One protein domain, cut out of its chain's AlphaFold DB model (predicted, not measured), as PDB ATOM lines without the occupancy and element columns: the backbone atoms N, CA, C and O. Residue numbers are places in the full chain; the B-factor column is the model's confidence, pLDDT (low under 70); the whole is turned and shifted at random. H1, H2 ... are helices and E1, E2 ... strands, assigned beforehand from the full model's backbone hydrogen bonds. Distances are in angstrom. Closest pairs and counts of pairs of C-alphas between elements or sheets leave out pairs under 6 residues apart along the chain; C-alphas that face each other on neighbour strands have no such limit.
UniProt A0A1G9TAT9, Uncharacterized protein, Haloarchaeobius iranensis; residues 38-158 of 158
ATOM      1  N   ALA A  38      60.924 -30.339  35.237       97.06
ATOM      2  CA  ALA A  38      61.647 -31.200  34.304       97.06
ATOM      3  C   ALA A  38      61.876 -32.585  34.918       97.06
ATOM      4  O   ALA A  38      61.513 -33.578  34.298       97.06
ATOM      5  N   ALA A  39      62.330 -32.656  36.172       96.38
ATOM      6  CA  ALA A  39      62.503 -33.929  36.877       96.38
ATOM      7  C   ALA A  39      61.183 -34.718  37.025       96.38
ATOM      8  O   ALA A  39      61.145 -35.947  36.886       96.38
ATOM      9  N   ALA A  40      60.069 -34.011  37.247       96.94
ATOM     10  CA  ALA A  40      58.744 -34.621  37.254       96.94
ATOM     11  C   ALA A  40      58.329 -35.131  35.858       96.94
ATOM     12  O   ALA A  40      57.765 -36.222  35.757       96.94
ATOM     13  N   ALA A  41      58.623 -34.384  34.784       97.81
ATOM     14  CA  ALA A  41      58.373 -34.826  33.408       97.81
ATOM     15  C   ALA A  41      59.210 -36.055  33.034       97.81
ATOM     16  O   ALA A  41      58.653 -37.000  32.487       97.81
ATOM     17  N   ASP A  42      60.486 -36.095  33.416       98.06
ATOM     18  CA  ASP A  42      61.369 -37.239  33.175       98.06
ATOM     19  C   ASP A  42      60.819 -38.519  33.820       98.06
ATOM     20  O   ASP A  42      60.901 -39.604  33.245       98.06
ATOM     21  N   THR A  43      60.197 -38.403  35.001       97.88
ATOM     22  CA  THR A  43      59.530 -39.542  35.651       97.88
ATOM     23  C   THR A  43      58.308 -40.008  34.857       97.88
ATOM     24  O   THR A  43      58.102 -41.213  34.699       97.88
ATOM     25  N   VAL A  44      57.505 -39.073  34.337       97.94
ATOM     26  CA  VAL A  44      56.374 -39.402  33.455       97.94
ATOM     27  C   VAL A  44      56.873 -40.099  32.196       97.94
ATOM     28  O   VAL A  44      56.362 -41.162  31.861       97.94
ATOM     29  N   ASP A  45      57.892 -39.549  31.543       98.00
ATOM     30  CA  ASP A  45      58.442 -40.067  30.294       98.00
ATOM     31  C   ASP A  45      59.101 -41.441  30.473       98.00
ATOM     32  O   ASP A  45      58.931 -42.320  29.629       98.00
ATOM     33  N   ALA A  46      59.776 -41.683  31.599       97.19
ATOM     34  CA  ALA A  46      60.334 -42.994  31.929       97.19
ATOM     35  C   ALA A  46      59.250 -44.077  32.085       97.19
ATOM     36  O   ALA A  46      59.457 -45.227  31.693       97.19
ATOM     37  N   VAL A  47      58.092 -43.722  32.652       97.94
ATOM     38  CA  VAL A  47      56.964 -44.651  32.816       97.94
ATOM     39  C   VAL A  47      56.189 -44.805  31.507       97.94
ATOM     40  O   VAL A  47      55.886 -45.929  31.117       97.94
ATOM     41  N   ALA A  48      55.911 -43.711  30.802       96.44
ATOM     42  CA  ALA A  48      55.164 -43.703  29.547       96.44
ATOM     43  C   ALA A  48      55.925 -44.353  28.381       96.44
ATOM     44  O   ALA A  48      55.314 -44.954  27.508       96.44
ATOM     45  N   GLY A  49      57.258 -44.266  28.364       94.00
ATOM     46  CA  GLY A  49      58.102 -44.918  27.359       94.00
ATOM     47  C   GLY A  49      58.387 -46.399  27.639       94.00
ATOM     48  O   GLY A  49      59.170 -47.021  26.918       94.00
ATOM     49  N   SER A  50      57.816 -46.971  28.704       93.25
ATOM     50  CA  SER A  50      58.066 -48.362  29.078       93.25
ATOM     51  C   SER A  50      57.317 -49.341  28.167       93.25
ATOM     52  O   SER A  50      56.165 -49.134  27.818       93.25
ATOM     53  N   THR A  51      57.960 -50.453  27.802       88.00
ATOM     54  CA  THR A  51      57.346 -51.496  26.952       88.00
ATOM     55  C   THR A  51      56.264 -52.308  27.669       88.00
ATOM     56  O   THR A  51      55.531 -53.055  27.036       88.00
ATOM     57  N   TYR A  52      56.196 -52.224  28.996       88.19
ATOM     58  CA  TYR A  52      55.284 -53.012  29.818       88.19
ATOM     59  C   TYR A  52      54.577 -52.109  30.819       88.19
ATOM     60  O   TYR A  52      55.068 -51.029  31.138       88.19
ATOM     61  N   ALA A  53      53.466 -52.591  31.381       89.06
ATOM     62  CA  ALA A  53      52.783 -51.896  32.464       89.06
ATOM     63  C   ALA A  53      53.771 -51.532  33.588       89.06
ATOM     64  O   ALA A  53      54.476 -52.387  34.130       89.06
ATOM     65  N   SER A  54      53.806 -50.248  33.930       96.00
ATOM     66  CA  SER A  54      54.799 -49.658  34.825       96.00
ATOM     67  C   SER A  54      54.159 -48.578  35.688       96.00
ATOM     68  O   SER A  54      53.090 -48.051  35.378       96.00
ATOM     69  N   ALA A  55      54.788 -48.261  36.811       97.12
ATOM     70  CA  ALA A  55      54.355 -47.182  37.681       97.12
ATOM     71  C   ALA A  55      55.561 -46.464  38.279       97.12
ATOM     72  O   ALA A  55      56.604 -47.076  38.514       97.12
ATOM     73  N   GLY A  56      55.387 -45.179  38.553       96.75
ATOM     74  CA  GLY A  56      56.402 -44.331  39.154       96.75
ATOM     75  C   GLY A  56      55.770 -43.296  40.067       96.75
ATOM     76  O   GLY A  56      54.608 -42.927  39.904       96.75
ATOM     77  N   GLU A  57      56.550 -42.832  41.032       97.44
ATOM     78  CA  GLU A  57      56.187 -41.711  41.887       97.44
ATOM     79  C   GLU A  57      57.323 -40.693  41.892       97.44
ATOM     80  O   GLU A  57      58.496 -41.074  41.873       97.44
ATOM     81  N   HIS A  58      56.979 -39.410  41.954       96.69
ATOM     82  CA  HIS A  58      57.942 -38.320  42.066       96.69
ATOM     83  C   HIS A  58      57.466 -37.306  43.113       96.69
ATOM     84  O   HIS A  58      56.349 -36.807  42.979       96.69
ATOM     85  N   PRO A  59      58.248 -36.989  44.159       95.25
ATOM     86  CA  PRO A  59      57.910 -35.903  45.083       95.25
ATOM     87  C   PRO A  59      57.740 -34.574  44.339       95.25
ATOM     88  O   PRO A  59      58.486 -34.296  43.408       95.25
ATOM     89  N   LEU A  60      56.768 -33.753  44.734       93.50
ATOM     90  CA  LEU A  60      56.545 -32.447  44.115       93.50
ATOM     91  C   LEU A  60      56.866 -31.322  45.099       93.50
ATOM     92  O   LEU A  60      56.098 -31.048  46.018       93.50
ATOM     93  N   ASP A  61      57.963 -30.611  44.848       89.38
ATOM     94  CA  ASP A  61      58.344 -29.410  45.596       89.38
ATOM     95  C   ASP A  61      57.617 -28.168  45.042       89.38
ATOM     96  O   ASP A  61      58.219 -27.252  44.481       89.38
ATOM     97  N   ALA A  62      56.281 -28.156  45.135       93.06
ATOM     98  CA  ALA A  62      55.442 -27.063  44.645       93.06
ATOM     99  C   ALA A  62      54.127 -26.927  45.424       93.06
ATOM    100  O   ALA A  62      53.568 -27.906  45.902       93.06
ATOM    101  N   ASP A  63      53.579 -25.711  45.487       94.00
ATOM    102  CA  ASP A  63      52.278 -25.458  46.125       94.00
ATOM    103  C   ASP A  63      51.113 -25.716  45.164       94.00
ATOM    104  O   ASP A  63      49.984 -26.019  45.568       94.00
ATOM    105  N   ARG A  64      51.362 -25.533  43.863       95.88
ATOM    106  CA  ARG A  64      50.360 -25.682  42.811       95.88
ATOM    107  C   ARG A  64      50.922 -26.423  41.608       95.88
ATOM    108  O   ARG A  64      52.026 -26.140  41.152       95.88
ATOM    109  N   VAL A  65      50.091 -27.276  41.026       97.00
ATOM    110  CA  VAL A  65      50.356 -27.983  39.774       97.00
ATOM    111  C   VAL A  65      49.293 -27.633  38.745       97.00
ATOM    112  O   VAL A  65      48.116 -27.427  39.052       97.00
ATOM    113  N   ARG A  66      49.710 -27.552  37.489       97.00
ATOM    114  CA  ARG A  66      48.816 -27.538  36.338       97.00
ATOM    115  C   ARG A  66      49.258 -28.633  35.388       97.00
ATOM    116  O   ARG A  66      50.283 -28.503  34.724       97.00
ATOM    117  N   LEU A  67      48.458 -29.686  35.324       96.56
ATOM    118  CA  LEU A  67      48.720 -30.865  34.518       96.56
ATOM    119  C   LEU A  67      47.816 -30.860  33.284       96.56
ATOM    120  O   LEU A  67      46.600 -30.713  33.400       96.56
ATOM    121  N   ARG A  68      48.422 -31.000  32.106       96.62
ATOM    122  CA  ARG A  68      47.749 -31.071  30.805       96.62
ATOM    123  C   ARG A  68      48.229 -32.314  30.050       96.62
ATOM    124  O   ARG A  68      49.291 -32.830  30.389       96.62
ATOM    125  N   PRO A  69      47.533 -32.761  28.991       97.31
ATOM    126  CA  PRO A  69      47.892 -34.003  28.296       97.31
ATOM    127  C   PRO A  69      49.323 -34.072  27.725       97.31
ATOM    128  O   PRO A  69      49.838 -35.160  27.515       97.31
ATOM    129  N   HIS A  70      49.980 -32.931  27.490       97.38
ATOM    130  CA  HIS A  70      51.326 -32.869  26.892       97.38
ATOM    131  C   HIS A  70      52.360 -32.148  27.759       97.38
ATOM    132  O   HIS A  70      53.511 -32.017  27.359       97.38
ATOM    133  N   ARG A  71      51.961 -31.583  28.901       96.69
ATOM    134  CA  ARG A  71      52.855 -30.747  29.707       96.69
ATOM    135  C   ARG A  71      52.399 -30.657  31.147       96.69
ATOM    136  O   ARG A  71      51.197 -30.685  31.419       96.69
ATOM    137  N   LEU A  72      53.345 -30.392  32.034       96.69
ATOM    138  CA  LEU A  72      53.057 -29.935  33.383       96.69
ATOM    139  C   LEU A  72      53.665 -28.558  33.644       96.69
ATOM    140  O   LEU A  72      54.603 -28.109  32.982       96.69
ATOM    141  N   ALA A  73      53.101 -27.877  34.627       97.12
ATOM    142  CA  ALA A  73      53.713 -26.719  35.238       97.12
ATOM    143  C   ALA A  73      53.567 -26.820  36.753       97.12
ATOM    144  O   ALA A  73      52.526 -27.254  37.249       97.12
ATOM    145  N   LEU A  74      54.605 -26.395  37.460       96.81
ATOM    146  CA  LEU A  74      54.685 -26.341  38.911       96.81
ATOM    147  C   LEU A  74      54.869 -24.890  39.334       96.81
ATOM    148  O   LEU A  74      55.550 -24.125  38.650       96.81
ATOM    149  N   ARG A  75      54.243 -24.503  40.440       95.00
ATOM    150  CA  ARG A  75      54.325 -23.144  40.968       95.00
ATOM    151  C   ARG A  75      54.459 -23.149  42.482       95.00
ATOM    152  O   ARG A  75      53.683 -23.815  43.169       95.00
ATOM    153  N   THR A  76      55.396 -22.345  42.961       92.06
ATOM    154  CA  THR A  76      55.555 -21.937  44.362       92.06
ATOM    155  C   THR A  76      55.208 -20.451  44.505       92.06
ATOM    156  O   THR A  76      54.909 -19.783  43.510       92.06
ATOM    157  N   ASP A  77      55.241 -19.914  45.725       82.88
ATOM    158  CA  ASP A  77      54.882 -18.517  46.031       82.88
ATOM    159  C   ASP A  77      55.644 -17.443  45.221       82.88
ATOM    160  O   ASP A  77      55.165 -16.315  45.101       82.88
ATOM    161  N   GLY A  78      56.791 -17.781  44.619       80.62
ATOM    162  CA  GLY A  78      57.604 -16.841  43.836       80.62
ATOM    163  C   GLY A  78      58.059 -17.326  42.458       80.62
ATOM    164  O   GLY A  78      58.566 -16.516  41.684       80.62
ATOM    165  N   GLU A  79      57.885 -18.606  42.118       90.62
ATOM    166  CA  GLU A  79      58.482 -19.188  40.913       90.62
ATOM    167  C   GLU A  79      57.527 -20.144  40.192       90.62
ATOM    168  O   GLU A  79      56.648 -20.769  40.786       90.62
ATOM    169  N   THR A  80      57.665 -20.238  38.869       94.69
ATOM    170  CA  THR A  80      56.914 -21.182  38.038       94.69
ATOM    171  C   THR A  80      57.859 -21.900  37.092       94.69
ATOM    172  O   THR A  80      58.509 -21.268  36.263       94.69
ATOM    173  N   SER A  81      57.850 -23.227  37.159       96.31
ATOM    174  CA  SER A  81      58.583 -24.108  36.256       96.31
ATOM    175  C   SER A  81      57.610 -24.864  35.357       96.31
ATOM    176  O   SER A  81      56.459 -25.111  35.725       96.31
ATOM    177  N   HIS A  82      58.029 -25.187  34.138       97.00
ATOM    178  CA  HIS A  82      57.203 -25.906  33.176       97.00
ATOM    179  C   HIS A  82      58.036 -26.884  32.360       97.00
ATOM    180  O   HIS A  82      59.171 -26.589  32.008       97.00
ATOM    181  N   ALA A  83      57.426 -28.010  32.006       97.81
ATOM    182  CA  ALA A  83      58.035 -29.034  31.174       97.81
ATOM    183  C   ALA A  83      56.988 -29.662  30.250       97.81
ATOM    184  O   ALA A  83      55.796 -29.689  30.570       97.81
ATOM    185  N   THR A  84      57.438 -30.132  29.094       97.88
ATOM    186  CA  THR A  84      56.627 -30.845  28.100       97.88
ATOM    187  C   THR A  84      57.028 -32.312  28.142       97.88
ATOM    188  O   THR A  84      58.212 -32.598  28.271       97.88
ATOM    189  N   PHE A  85      56.060 -33.214  28.030       97.44
ATOM    190  CA  PHE A  85      56.322 -34.650  27.976       97.44
ATOM    191  C   PHE A  85      56.860 -35.048  26.601       97.44
ATOM    192  O   PHE A  85      56.372 -34.555  25.578       97.44
ATOM    193  N   ALA A  86      57.838 -35.948  26.571       96.94
ATOM    194  CA  ALA A  86      58.297 -36.596  25.349       96.94
ATOM    195  C   ALA A  86      57.317 -37.683  24.878       96.94
ATOM    196  O   ALA A  86      57.157 -37.880  23.671       96.94
ATOM    197  N   PHE A  87      56.636 -38.351  25.814       92.81
ATOM    198  CA  PHE A  87      55.636 -39.379  25.538       92.81
ATOM    199  C   PHE A  87      54.233 -38.899  25.922       92.81
ATOM    200  O   PHE A  87      54.005 -38.324  26.986       92.81
ATOM    201  N   GLY A  88      53.256 -39.124  25.045       84.31
ATOM    202  CA  GLY A  88      51.886 -38.690  25.288       84.31
ATOM    203  C   GLY A  88      50.955 -38.875  24.090       84.31
ATOM    204  O   GLY A  88      51.370 -39.417  23.065       84.31
ATOM    205  N   PRO A  89      49.699 -38.407  24.206       95.50
ATOM    206  CA  PRO A  89      49.150 -37.645  25.333       95.50
ATOM    207  C   PRO A  89      48.901 -38.492  26.591       95.50
ATOM    208  O   PRO A  89      48.239 -39.532  26.535       95.50
ATOM    209  N   VAL A  90      49.342 -37.995  27.749       97.75
ATOM    210  CA  VAL A  90      48.992 -38.588  29.050       97.75
ATOM    211  C   VAL A  90      47.547 -38.256  29.432       97.75
ATOM    212  O   VAL A  90      46.900 -37.399  28.821       97.75
ATOM    213  N   VAL A  91      47.035 -38.922  30.464       98.50
ATOM    214  CA  VAL A  91      45.696 -38.696  31.019       98.50
ATOM    215  C   VAL A  91      45.818 -38.104  32.420       98.50
ATOM    216  O   VAL A  91      46.090 -38.832  33.379       98.50
ATOM    217  N   PRO A  92      45.606 -36.784  32.568       97.81
ATOM    218  CA  PRO A  92      45.539 -36.146  33.874       97.81
ATOM    219  C   PRO A  92      44.300 -36.632  34.631       97.81
ATOM    220  O   PRO A  92      43.174 -36.329  34.236       97.81
ATOM    221  N   VAL A  93      44.503 -37.360  35.728       97.12
ATOM    222  CA  VAL A  93      43.424 -37.968  36.526       97.12
ATOM    223  C   VAL A  93      42.467 -36.893  37.050       97.12
ATOM    224  O   VAL A  93      41.255 -36.949  36.820       97.12
ATOM    225  N   GLY A  94      43.023 -35.863  37.696       91.94
ATOM    226  CA  GLY A  94      42.236 -34.812  38.335       91.94
ATOM    227  C   GLY A  94      41.303 -35.375  39.407       91.94
ATOM    228  O   GLY A  94      41.683 -36.257  40.163       91.94
ATOM    229  N   ASP A  95      40.066 -34.885  39.449       92.00
ATOM    230  CA  ASP A  95      39.109 -35.242  40.504       92.00
ATOM    231  C   ASP A  95      38.298 -36.522  40.204       92.00
ATOM    232  O   ASP A  95      37.303 -36.790  40.875       92.00
ATOM    233  N   ASP A  96      38.678 -37.312  39.190       96.06
ATOM    234  CA  ASP A  96      37.974 -38.553  38.843       96.06
ATOM    235  C   ASP A  96      38.374 -39.699  39.798       96.06
ATOM    236  O   ASP A  96      39.503 -40.201  39.738       96.06
ATOM    237  N   PRO A  97      37.466 -40.171  40.675       96.50
ATOM    238  CA  PRO A  97      37.810 -41.155  41.695       96.50
ATOM    239  C   PRO A  97      38.082 -42.549  41.114       96.50
ATOM    240  O   PRO A  97      38.811 -43.338  41.723       96.50
ATOM    241  N   ALA A  98      37.496 -42.883  39.960       97.62
ATOM    242  CA  ALA A  98      37.702 -44.176  39.326       97.62
ATOM    243  C   ALA A  98      39.088 -44.226  38.675       97.62
ATOM    244  O   ALA A  98      39.838 -45.171  38.934       97.62
ATOM    245  N   LEU A  99      39.470 -43.179  37.932       98.00
ATOM    246  CA  LEU A  99      40.820 -43.043  37.378       98.00
ATOM    247  C   LEU A  99      41.882 -42.945  38.482       98.00
ATOM    248  O   LEU A  99      42.907 -43.615  38.384       98.00
ATOM    249  N   ALA A 100      41.620 -42.215  39.572       96.94
ATOM    250  CA  ALA A 100      42.547 -42.116  40.703       96.94
ATOM    251  C   ALA A 100      42.823 -43.479  41.354       96.94
ATOM    252  O   ALA A 100      43.956 -43.804  41.711       96.94
ATOM    253  N   ARG A 101      41.800 -44.331  41.469       97.75
ATOM    254  CA  ARG A 101      41.978 -45.713  41.933       97.75
ATOM    255  C   ARG A 101      42.838 -46.535  40.975       97.75
ATOM    256  O   ARG A 101      43.669 -47.307  41.453       97.75
ATOM    257  N   VAL A 102      42.656 -46.385  39.661       98.19
ATOM    258  CA  VAL A 102      43.480 -47.094  38.666       98.19
ATOM    259  C   VAL A 102      44.926 -46.609  38.706       98.19
ATOM    260  O   VAL A 102      45.830 -47.439  38.773       98.19
ATOM    261  N   ALA A 103      45.157 -45.296  38.790       97.19
ATOM    262  CA  ALA A 103      46.492 -44.724  38.963       97.19
ATOM    263  C   ALA A 103      47.198 -45.303  40.203       97.19
ATOM    264  O   ALA A 103      48.365 -45.678  40.136       97.19
ATOM    265  N   ARG A 104      46.458 -45.527  41.298       95.69
ATOM    266  CA  ARG A 104      46.955 -46.169  42.534       95.69
ATOM    267  C   ARG A 104      46.990 -47.702  42.501       95.69
ATOM    268  O   ARG A 104      47.450 -48.319  43.456       95.69
ATOM    269  N   GLY A 105      46.589 -48.329  41.397       96.56
ATOM    270  CA  GLY A 105      46.867 -49.743  41.112       96.56
ATOM    271  C   GLY A 105      45.671 -50.668  41.203       96.56
ATOM    272  O   GLY A 105      45.828 -51.883  41.093       96.56
ATOM    273  N   VAL A 106      44.466 -50.126  41.373       97.62
ATOM    274  CA  VAL A 106      43.252 -50.923  41.204       97.62
ATOM    275  C   VAL A 106      43.140 -51.328  39.731       97.62
ATOM    276  O   VAL A 106      43.155 -50.450  38.870       97.62
ATOM    277  N   PRO A 107      42.981 -52.626  39.405       95.69
ATOM    278  CA  PRO A 107      42.796 -53.047  38.022       95.69
ATOM    279  C   PRO A 107      41.596 -52.332  37.385       95.69
ATOM    280  O   PRO A 107      40.549 -52.219  38.037       95.69
ATOM    281  N   PRO A 108      41.690 -51.890  36.122       96.12
ATOM    282  CA  PRO A 108      40.653 -51.072  35.506       96.12
ATOM    283  C   PRO A 108      39.308 -51.803  35.421       96.12
ATOM    284  O   PRO A 108      38.296 -51.196  35.738       96.12
ATOM    285  N   GLY A 109      39.273 -53.125  35.212       95.94
ATOM    286  CA  GLY A 109      38.027 -53.912  35.279       95.94
ATOM    287  C   GLY A 109      37.350 -53.985  36.660       95.94
ATOM    288  O   GLY A 109      36.209 -54.420  36.764       95.94
ATOM    289  N   ARG A 110      38.030 -53.571  37.741       96.69
ATOM    290  CA  ARG A 110      37.413 -53.371  39.070       96.69
ATOM    291  C   ARG A 110      36.976 -51.926  39.312       96.69
ATOM    292  O   ARG A 110      36.251 -51.667  40.274       96.69
ATOM    293  N   ALA A 111      37.476 -50.974  38.527       97.50
ATOM    294  CA  ALA A 111      37.118 -49.557  38.604       97.50
ATOM    295  C   ALA A 111      36.067 -49.139  37.593       97.50
ATOM    296  O   ALA A 111      35.249 -48.277  37.897       97.50
ATOM    297  N   PHE A 112      36.041 -49.817  36.460       96.75
ATOM    298  CA  PHE A 112      35.135 -49.596  35.362       96.75
ATOM    299  C   PHE A 112      34.424 -50.908  35.058       96.75
ATOM    300  O   PHE A 112      35.030 -51.978  35.071       96.75
ATOM    301  N   GLY A 113      33.119 -50.828  34.796       93.38
ATOM    302  CA  GLY A 113      32.313 -51.998  34.442       93.38
ATOM    303  C   GLY A 113      32.574 -52.523  33.027       93.38
ATOM    304  O   GLY A 113      32.129 -53.618  32.697       93.38
ATOM    305  N   SER A 114      33.272 -51.753  32.187       96.44
ATOM    306  CA  SER A 114      33.612 -52.110  30.808       96.44
ATOM    307  C   SER A 114      34.801 -51.294  30.294       96.44
ATOM    308  O   SER A 114      35.106 -50.229  30.837       96.44
ATOM    309  N   VAL A 115      35.440 -51.777  29.222       97.19
ATOM    310  CA  VAL A 115      36.516 -51.058  28.516       97.19
ATOM    311  C   VAL A 115      35.998 -49.732  27.949       97.19
ATOM    312  O   VAL A 115      36.605 -48.695  28.181       97.19
ATOM    313  N   THR A 116      34.805 -49.719  27.349       97.75
ATOM    314  CA  THR A 116      34.179 -48.498  26.805       97.75
ATOM    315  C   THR A 116      33.954 -47.412  27.863       97.75
ATOM    316  O   THR A 116      34.103 -46.227  27.583       97.75
ATOM    317  N   ALA A 117      33.606 -47.793  29.099       97.56
ATOM    318  CA  ALA A 117      33.454 -46.827  30.188       97.56
ATOM    319  C   ALA A 117      34.799 -46.208  30.600       97.56
ATOM    320  O   ALA A 117      34.844 -45.044  30.996       97.56
ATOM    321  N   PHE A 118      35.886 -46.973  30.500       98.19
ATOM    322  CA  PHE A 118      37.234 -46.488  30.773       98.19
ATOM    323  C   PHE A 118      37.751 -45.568  29.667       98.19
ATOM    324  O   PHE A 118      38.257 -44.495  29.978       98.19
ATOM    325  N   GLU A 119      37.542 -45.923  28.398       98.12
ATOM    326  CA  GLU A 119      37.854 -45.061  27.246       98.12
ATOM    327  C   GLU A 119      37.135 -43.711  27.344       98.12
ATOM    328  O   GLU A 119      37.762 -42.659  27.241       98.12
ATOM    329  N   ALA A 120      35.832 -43.727  27.639       98.00
ATOM    330  CA  ALA A 120      35.057 -42.502  27.816       98.00
ATOM    331  C   ALA A 120      35.586 -41.638  28.975       98.00
ATOM    332  O   ALA A 120      35.630 -40.412  28.866       98.00
ATOM    333  N   ALA A 121      36.012 -42.261  30.079       98.25
ATOM    334  CA  ALA A 121      36.599 -41.547  31.211       98.25
ATOM    335  C   ALA A 121      37.965 -40.930  30.865       98.25
ATOM    336  O   ALA A 121      38.242 -39.803  31.278       98.25
ATOM    337  N   ILE A 122      38.792 -41.636  30.088       98.19
ATOM    338  CA  ILE A 122      40.080 -41.144  29.580       98.19
ATOM    339  C   ILE A 122      39.887 -39.902  28.710       98.19
ATOM    340  O   ILE A 122      40.533 -38.880  28.953       98.19
ATOM    341  N   GLU A 123      38.983 -39.961  27.733       97.81
ATOM    342  CA  GLU A 123      38.731 -38.835  26.831       97.81
ATOM    343  C   GLU A 123      38.155 -37.636  27.589       97.81
ATOM    344  O   GLU A 123      38.703 -36.534  27.515       97.81
ATOM    345  N   ALA A 124      37.165 -37.861  28.458       97.56
ATOM    346  CA  ALA A 124      36.624 -36.809  29.316       97.56
ATOM    347  C   ALA A 124      37.698 -36.183  30.226       97.56
ATOM    348  O   ALA A 124      37.662 -34.983  30.513       97.56
ATOM    349  N   ALA A 125      38.665 -36.972  30.704       97.75
ATOM    350  CA  ALA A 125      39.780 -36.473  31.500       97.75
ATOM    351  C   ALA A 125      40.737 -35.596  30.689       97.75
ATOM    352  O   ALA A 125      41.110 -34.516  31.157       97.75
ATOM    353  N   ARG A 126      41.083 -36.001  29.463       96.69
ATOM    354  CA  ARG A 126      41.914 -35.201  28.549       96.69
ATOM    355  C   ARG A 126      41.239 -33.887  28.164       96.69
ATOM    356  O   ARG A 126      41.887 -32.837  28.202       96.69
ATOM    357  N   GLU A 127      39.947 -33.924  27.860       96.44
ATOM    358  CA  GLU A 127      39.147 -32.737  27.548       96.44
ATOM    359  C   GLU A 127      39.140 -31.754  28.722       96.44
ATOM    360  O   GLU A 127      39.572 -30.609  28.577       96.44
ATOM    361  N   ARG A 128      38.769 -32.218  29.926       95.38
ATOM    362  CA  ARG A 128      38.795 -31.394  31.149       95.38
ATOM    363  C   ARG A 128      40.177 -30.809  31.430       95.38
ATOM    364  O   ARG A 128      40.289 -29.679  31.904       95.38
ATOM    365  N   ALA A 129      41.234 -31.576  31.172       95.25
ATOM    366  CA  ALA A 129      42.599 -31.156  31.447       95.25
ATOM    367  C   ALA A 129      43.153 -30.141  30.438       95.25
ATOM    368  O   ALA A 129      44.089 -29.409  30.765       95.25
ATOM    369  N   SER A 130      42.596 -30.065  29.228       91.44
ATOM    370  CA  SER A 130      43.117 -29.194  28.164       91.44
ATOM    371  C   SER A 130      43.052 -27.711  28.548       91.44
ATOM    372  O   SER A 130      44.023 -26.975  28.340       91.44
ATOM    373  N   ASP A 131      41.984 -27.323  29.250       89.56
ATOM    374  CA  ASP A 131      41.774 -25.972  29.783       89.56
ATOM    375  C   ASP A 131      41.946 -25.876  31.304       89.56
ATOM    376  O   ASP A 131      41.706 -24.823  31.901       89.56
ATOM    377  N   ALA A 132      42.427 -26.942  31.951       89.81
ATOM    378  CA  ALA A 132      42.608 -26.953  33.395       89.81
ATOM    379  C   ALA A 132      43.569 -25.847  33.867       89.81
ATOM    380  O   ALA A 132      44.622 -25.562  33.265       89.81
ATOM    381  N   GLY A 133      43.171 -25.219  34.975       94.00
ATOM    382  CA  GLY A 133      43.939 -24.221  35.706       94.00
ATOM    383  C   GLY A 133      44.865 -24.832  36.757       94.00
ATOM    384  O   GLY A 133      45.109 -26.036  36.793       94.00
ATOM    385  N   TRP A 134      45.396 -23.971  37.619       95.75
ATOM    386  CA  TRP A 134      46.235 -24.369  38.748       95.75
ATOM    387  C   TRP A 134      45.416 -25.055  39.844       95.75
ATOM    388  O   TRP A 134      44.406 -24.510  40.292       95.75
ATOM    389  N   ARG A 135      45.896 -26.197  40.336       95.25
ATOM    390  CA  ARG A 135      45.325 -26.947  41.461       95.25
ATOM    391  C   ARG A 135      46.352 -27.093  42.587       95.25
ATOM    392  O   ARG A 135      47.542 -26.974  42.302       95.25
ATOM    393  N   PRO A 136      45.929 -27.248  43.854       95.06
ATOM    394  CA  PRO A 136      46.829 -27.659  44.933       95.06
ATOM    395  C   PRO A 136      47.539 -28.964  44.579       95.06
ATOM    396  O   PRO A 136      46.929 -29.815  43.939       95.06
ATOM    397  N   VAL A 137      48.801 -29.087  44.976       92.44
ATOM    398  CA  VAL A 137      49.558 -30.337  44.852       92.44
ATOM    399  C   VAL A 137      49.125 -31.313  45.944       92.44
ATOM    400  O   VAL A 137      48.934 -30.938  47.100       92.44
ATOM    401  N   THR A 138      48.994 -32.571  45.563       81.62
ATOM    402  CA  THR A 138      49.069 -33.748  46.424       81.62
ATOM    403  C   THR A 138      50.549 -34.108  46.444       81.62
ATOM    404  O   THR A 138      51.077 -34.344  45.374       81.62
ATOM    405  N   ASP A 139      51.234 -34.086  47.592       86.62
ATOM    406  CA  ASP A 139      52.710 -34.085  47.810       86.62
ATOM    407  C   ASP A 139      53.644 -34.875  46.844       86.62
ATOM    408  O   ASP A 139      54.865 -34.707  46.865       86.62
ATOM    409  N   ARG A 140      53.106 -35.781  46.026       94.69
ATOM    410  CA  ARG A 140      53.778 -36.548  44.981       94.69
ATOM    411  C   ARG A 140      52.936 -36.636  43.705       94.69
ATOM    412  O   ARG A 140      51.721 -36.802  43.749       94.69
ATOM    413  N   LEU A 141      53.629 -36.682  42.580       96.31
ATOM    414  CA  LEU A 141      53.121 -37.110  41.289       96.31
ATOM    415  C   LEU A 141      53.105 -38.644  41.235       96.31
ATOM    416  O   LEU A 141      54.127 -39.275  41.496       96.31
ATOM    417  N   VAL A 142      51.968 -39.244  40.891       97.75
ATOM    418  CA  VAL A 142      51.809 -40.690  40.681       97.75
ATOM    419  C   VAL A 142      51.551 -40.942  39.204       97.75
ATOM    420  O   VAL A 142      50.607 -40.402  38.631       97.75
ATOM    421  N   VAL A 143      52.367 -41.795  38.593       98.25
ATOM    422  CA  VAL A 143      52.270 -42.161  37.179       98.25
ATOM    423  C   VAL A 143      52.018 -43.648  37.061       98.25
ATOM    424  O   VAL A 143      52.676 -44.452  37.725       98.25
ATOM    425  N   ARG A 144      51.096 -44.033  36.183       98.31
ATOM    426  CA  ARG A 144      50.863 -45.436  35.858       98.31
ATOM    427  C   ARG A 144      50.604 -45.620  34.374       98.31
ATOM    428  O   ARG A 144      49.622 -45.104  33.851       98.31
ATOM    429  N   HIS A 145      51.468 -46.403  33.748       97.81
ATOM    430  CA  HIS A 145      51.311 -46.923  32.401       97.81
ATOM    431  C   HIS A 145      50.648 -48.299  32.469       97.81
ATOM    432  O   HIS A 145      51.078 -49.158  33.251       97.81
ATOM    433  N   LEU A 146      49.577 -48.505  31.710       97.06
ATOM    434  CA  LEU A 146      48.894 -49.789  31.650       97.06
ATOM    435  C   LEU A 146      48.218 -50.018  30.301       97.06
ATOM    436  O   LEU A 146      47.786 -49.079  29.640       97.06
ATOM    437  N   GLU A 147      48.006 -51.295  30.007       95.88
ATOM    438  CA  GLU A 147      47.202 -51.755  28.886       95.88
ATOM    439  C   GLU A 147      45.954 -52.479  29.410       95.88
ATOM    440  O   GLU A 147      46.036 -53.328  30.308       95.88
ATOM    441  N   TRP A 148      44.778 -52.160  28.866       95.62
ATOM    442  CA  TRP A 148      43.551 -52.909  29.130       95.62
ATOM    443  C   TRP A 148      42.654 -52.996  27.898       95.62
ATOM    444  O   TRP A 148      42.082 -52.006  27.448       95.62
ATOM    445  N   GLY A 149      42.490 -54.213  27.375       93.25
ATOM    446  CA  GLY A 149      41.864 -54.394  26.069       93.25
ATOM    447  C   GLY A 149      42.789 -53.844  24.987       93.25
ATOM    448  O   GLY A 149      43.950 -54.231  24.937       93.25
ATOM    449  N   GLU A 150      42.278 -52.936  24.160       94.62
ATOM    450  CA  GLU A 150      43.060 -52.219  23.139       94.62
ATOM    451  C   GLU A 150      43.547 -50.843  23.632       94.62
ATOM    452  O   GLU A 150      44.176 -50.097  22.885       94.62
ATOM    453  N   VAL A 151      43.257 -50.495  24.891       96.25
ATOM    454  CA  VAL A 151      43.607 -49.200  25.474       96.25
ATOM    455  C   VAL A 151      44.984 -49.278  26.108       96.25
ATOM    456  O   VAL A 151      45.143 -49.924  27.141       96.25
ATOM    457  N   ASP A 152      45.936 -48.564  25.521       96.25
ATOM    458  CA  ASP A 152      47.246 -48.275  26.099       96.25
ATOM    459  C   ASP A 152      47.277 -46.820  26.600       96.25
ATOM    460  O   ASP A 152      46.934 -45.883  25.867       96.25
ATOM    461  N   VAL A 153      47.583 -46.619  27.885       97.44
ATOM    462  CA  VAL A 153      47.440 -45.312  28.524       97.44
ATOM    463  C   VAL A 153      48.410 -45.078  29.676       97.44
ATOM    464  O   VAL A 153      48.656 -45.942  30.518       97.44
ATOM    465  N   THR A 154      48.881 -43.832  29.778       98.44
ATOM    466  CA  THR A 154      49.587 -43.314  30.955       98.44
ATOM    467  C   THR A 154      48.681 -42.379  31.755       98.44
ATOM    468  O   THR A 154      48.330 -41.292  31.291       98.44
ATOM    469  N   LEU A 155      48.313 -42.790  32.968       98.38
ATOM    470  CA  LEU A 155      47.586 -41.982  33.948       98.38
ATOM    471  C   LEU A 155      48.572 -41.189  34.809       98.38
ATOM    472  O   LEU A 155      49.564 -41.751  35.272       98.38
ATOM    473  N   VAL A 156      48.271 -39.915  35.064       98.06
ATOM    474  CA  VAL A 156      49.086 -39.043  35.922       98.06
ATOM    475  C   VAL A 156      48.193 -38.329  36.941       98.06
ATOM    476  O   VAL A 156      47.263 -37.610  36.562       98.06
ATOM    477  N   ASP A 157      48.476 -38.532  38.226       96.62
ATOM    478  CA  ASP A 157      47.832 -37.885  39.380       96.62
ATOM    479  C   ASP A 157      48.853 -36.977  40.084       96.62
ATOM    480  O   ASP A 157      50.020 -37.355  40.188       96.62
ATOM    481  N   ALA A 158      48.450 -35.773  40.497       91.81
ATOM    482  CA  ALA A 158      49.333 -34.747  41.063       91.81
ATOM    483  C   ALA A 158      48.544 -33.734  41.885       91.81
ATOM    484  O   ALA A 158      47.481 -33.281  41.400       91.81
TER     485      ALA A 158
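AT A GLANCE: This is residues 38 to 158 of the 158 residues of an uncharacterized protein of Haloarchaeobius iranensis (UniProt A0A1G9TAT9). Look for an elongated body in which two small three-stranded sheets, E1 E5 E6 and E2 E3 E4, follow one another along the long axis, with H1 lying over both. H2 packs on the opposite face of E1 E5 E6 from H1, the long H4 slants past the E6 edge and reaches E2 with residues 125 to 130, and the turn of the hairpin E3 and E4 lies at one far end of the body. The 121 printed residues hold four named helices and six named strands in the order H1 E1 E2 E3 E4 H2 H3 H4 E5 E6; both sheets are antiparallel, and the class is mixed, helices and strands. The whole is compact, with a radius of gyration of the C-alphas of 13.5 A and spans of 45 by 26 by 20 A.

IN THESE COORDINATES: Find C-alpha 38 at (61.647, -31.200, 34.304); from there H1 runs through residues 38 to 48, 14.9 A from first to last C-alpha. Next come E1, residues 54 to 59, which is 17.4 A long, and the shorter strands E2, residues 64 to 68, E3, residues 71 to 75, and E4, residues 80 to 84. Read on to H2, residues 97 to 103, and the small H3, residues 108 to 111. At C-alpha 115, (36.516, -51.058, 28.516), begins H4, residues 115 to 130, the longest helix at 22.8 A. E5, residues 140 to 148, is the longest strand at 25.0 A, and E6, residues 151 to 157, is 18.4 A long and ends at C-alpha 157, (47.832, -37.885, 39.380).

HOW THE PARTS SIT: Start with the sheet E1 E5 E6, where E5 is the inner strand. E1 and E5 are antiparallel at 169 degrees, and you find N 56 and O 143 within hydrogen-bond range at 2.9 A. E5 and E6 form a hairpin, with N 144 and O 155 at 2.9 A. H1 is on this sheet at a height of 8.4 A, over E1 and E5, and runs along the strands, at 12 degrees to E5 on the local plane; the closest C-alphas of H1 and E1 are those of Val 47 and Ser 54, 5.8 A apart. H2 is on the opposite face at a height of 8.6 A, over E6 and across the strands, with the C-alphas of Ala 103 and Leu 155 closest at 5.8 A. H4 is on this sheet too, slantwise to the strands at 46 degrees to E6 on the local plane; its closest C-alpha pair with E6 is Glu 119 and Val 151, 7.3 A. Now move to E2 E3 E4, a meander, each strand the antiparallel neighbour of the one before, with N 66 and O 73 at 2.8 A and N 74 and O 81 at 2.8 A. H1 is on one face of it, an arrangement in two layers, a helix on one face of a sheet; Ala 38 and Ala 83 have the closest C-alphas of H1 and E4, 5.2 A. H4 only grazes this sheet with residues 125 to 130. H2 and H3 touch, the C-alphas of Ala 98 and Ala 111 being closest at 5.5 A, while H2 and H4 are close but not clearly touching and about perpendicular at 84 degrees. Every O i to N i+4 pair is within hydrogen-bond range in H1, H2 and H4; H3 is too short for such a pair.

THE WHOLE: The two C-alphas farthest apart, those of Gly 78 and Ser 114, stand 44.6 A from each other. The printed part has no cut and ends at residue 158, the chain's last. The link from E4 to H2, residues 85 to 96, is long; in it residues 91 to 92 pair in parallel with residues 155 to 156 of E6. The mean pLDDT of the printed part is 95.4, and no printed residue is under 70.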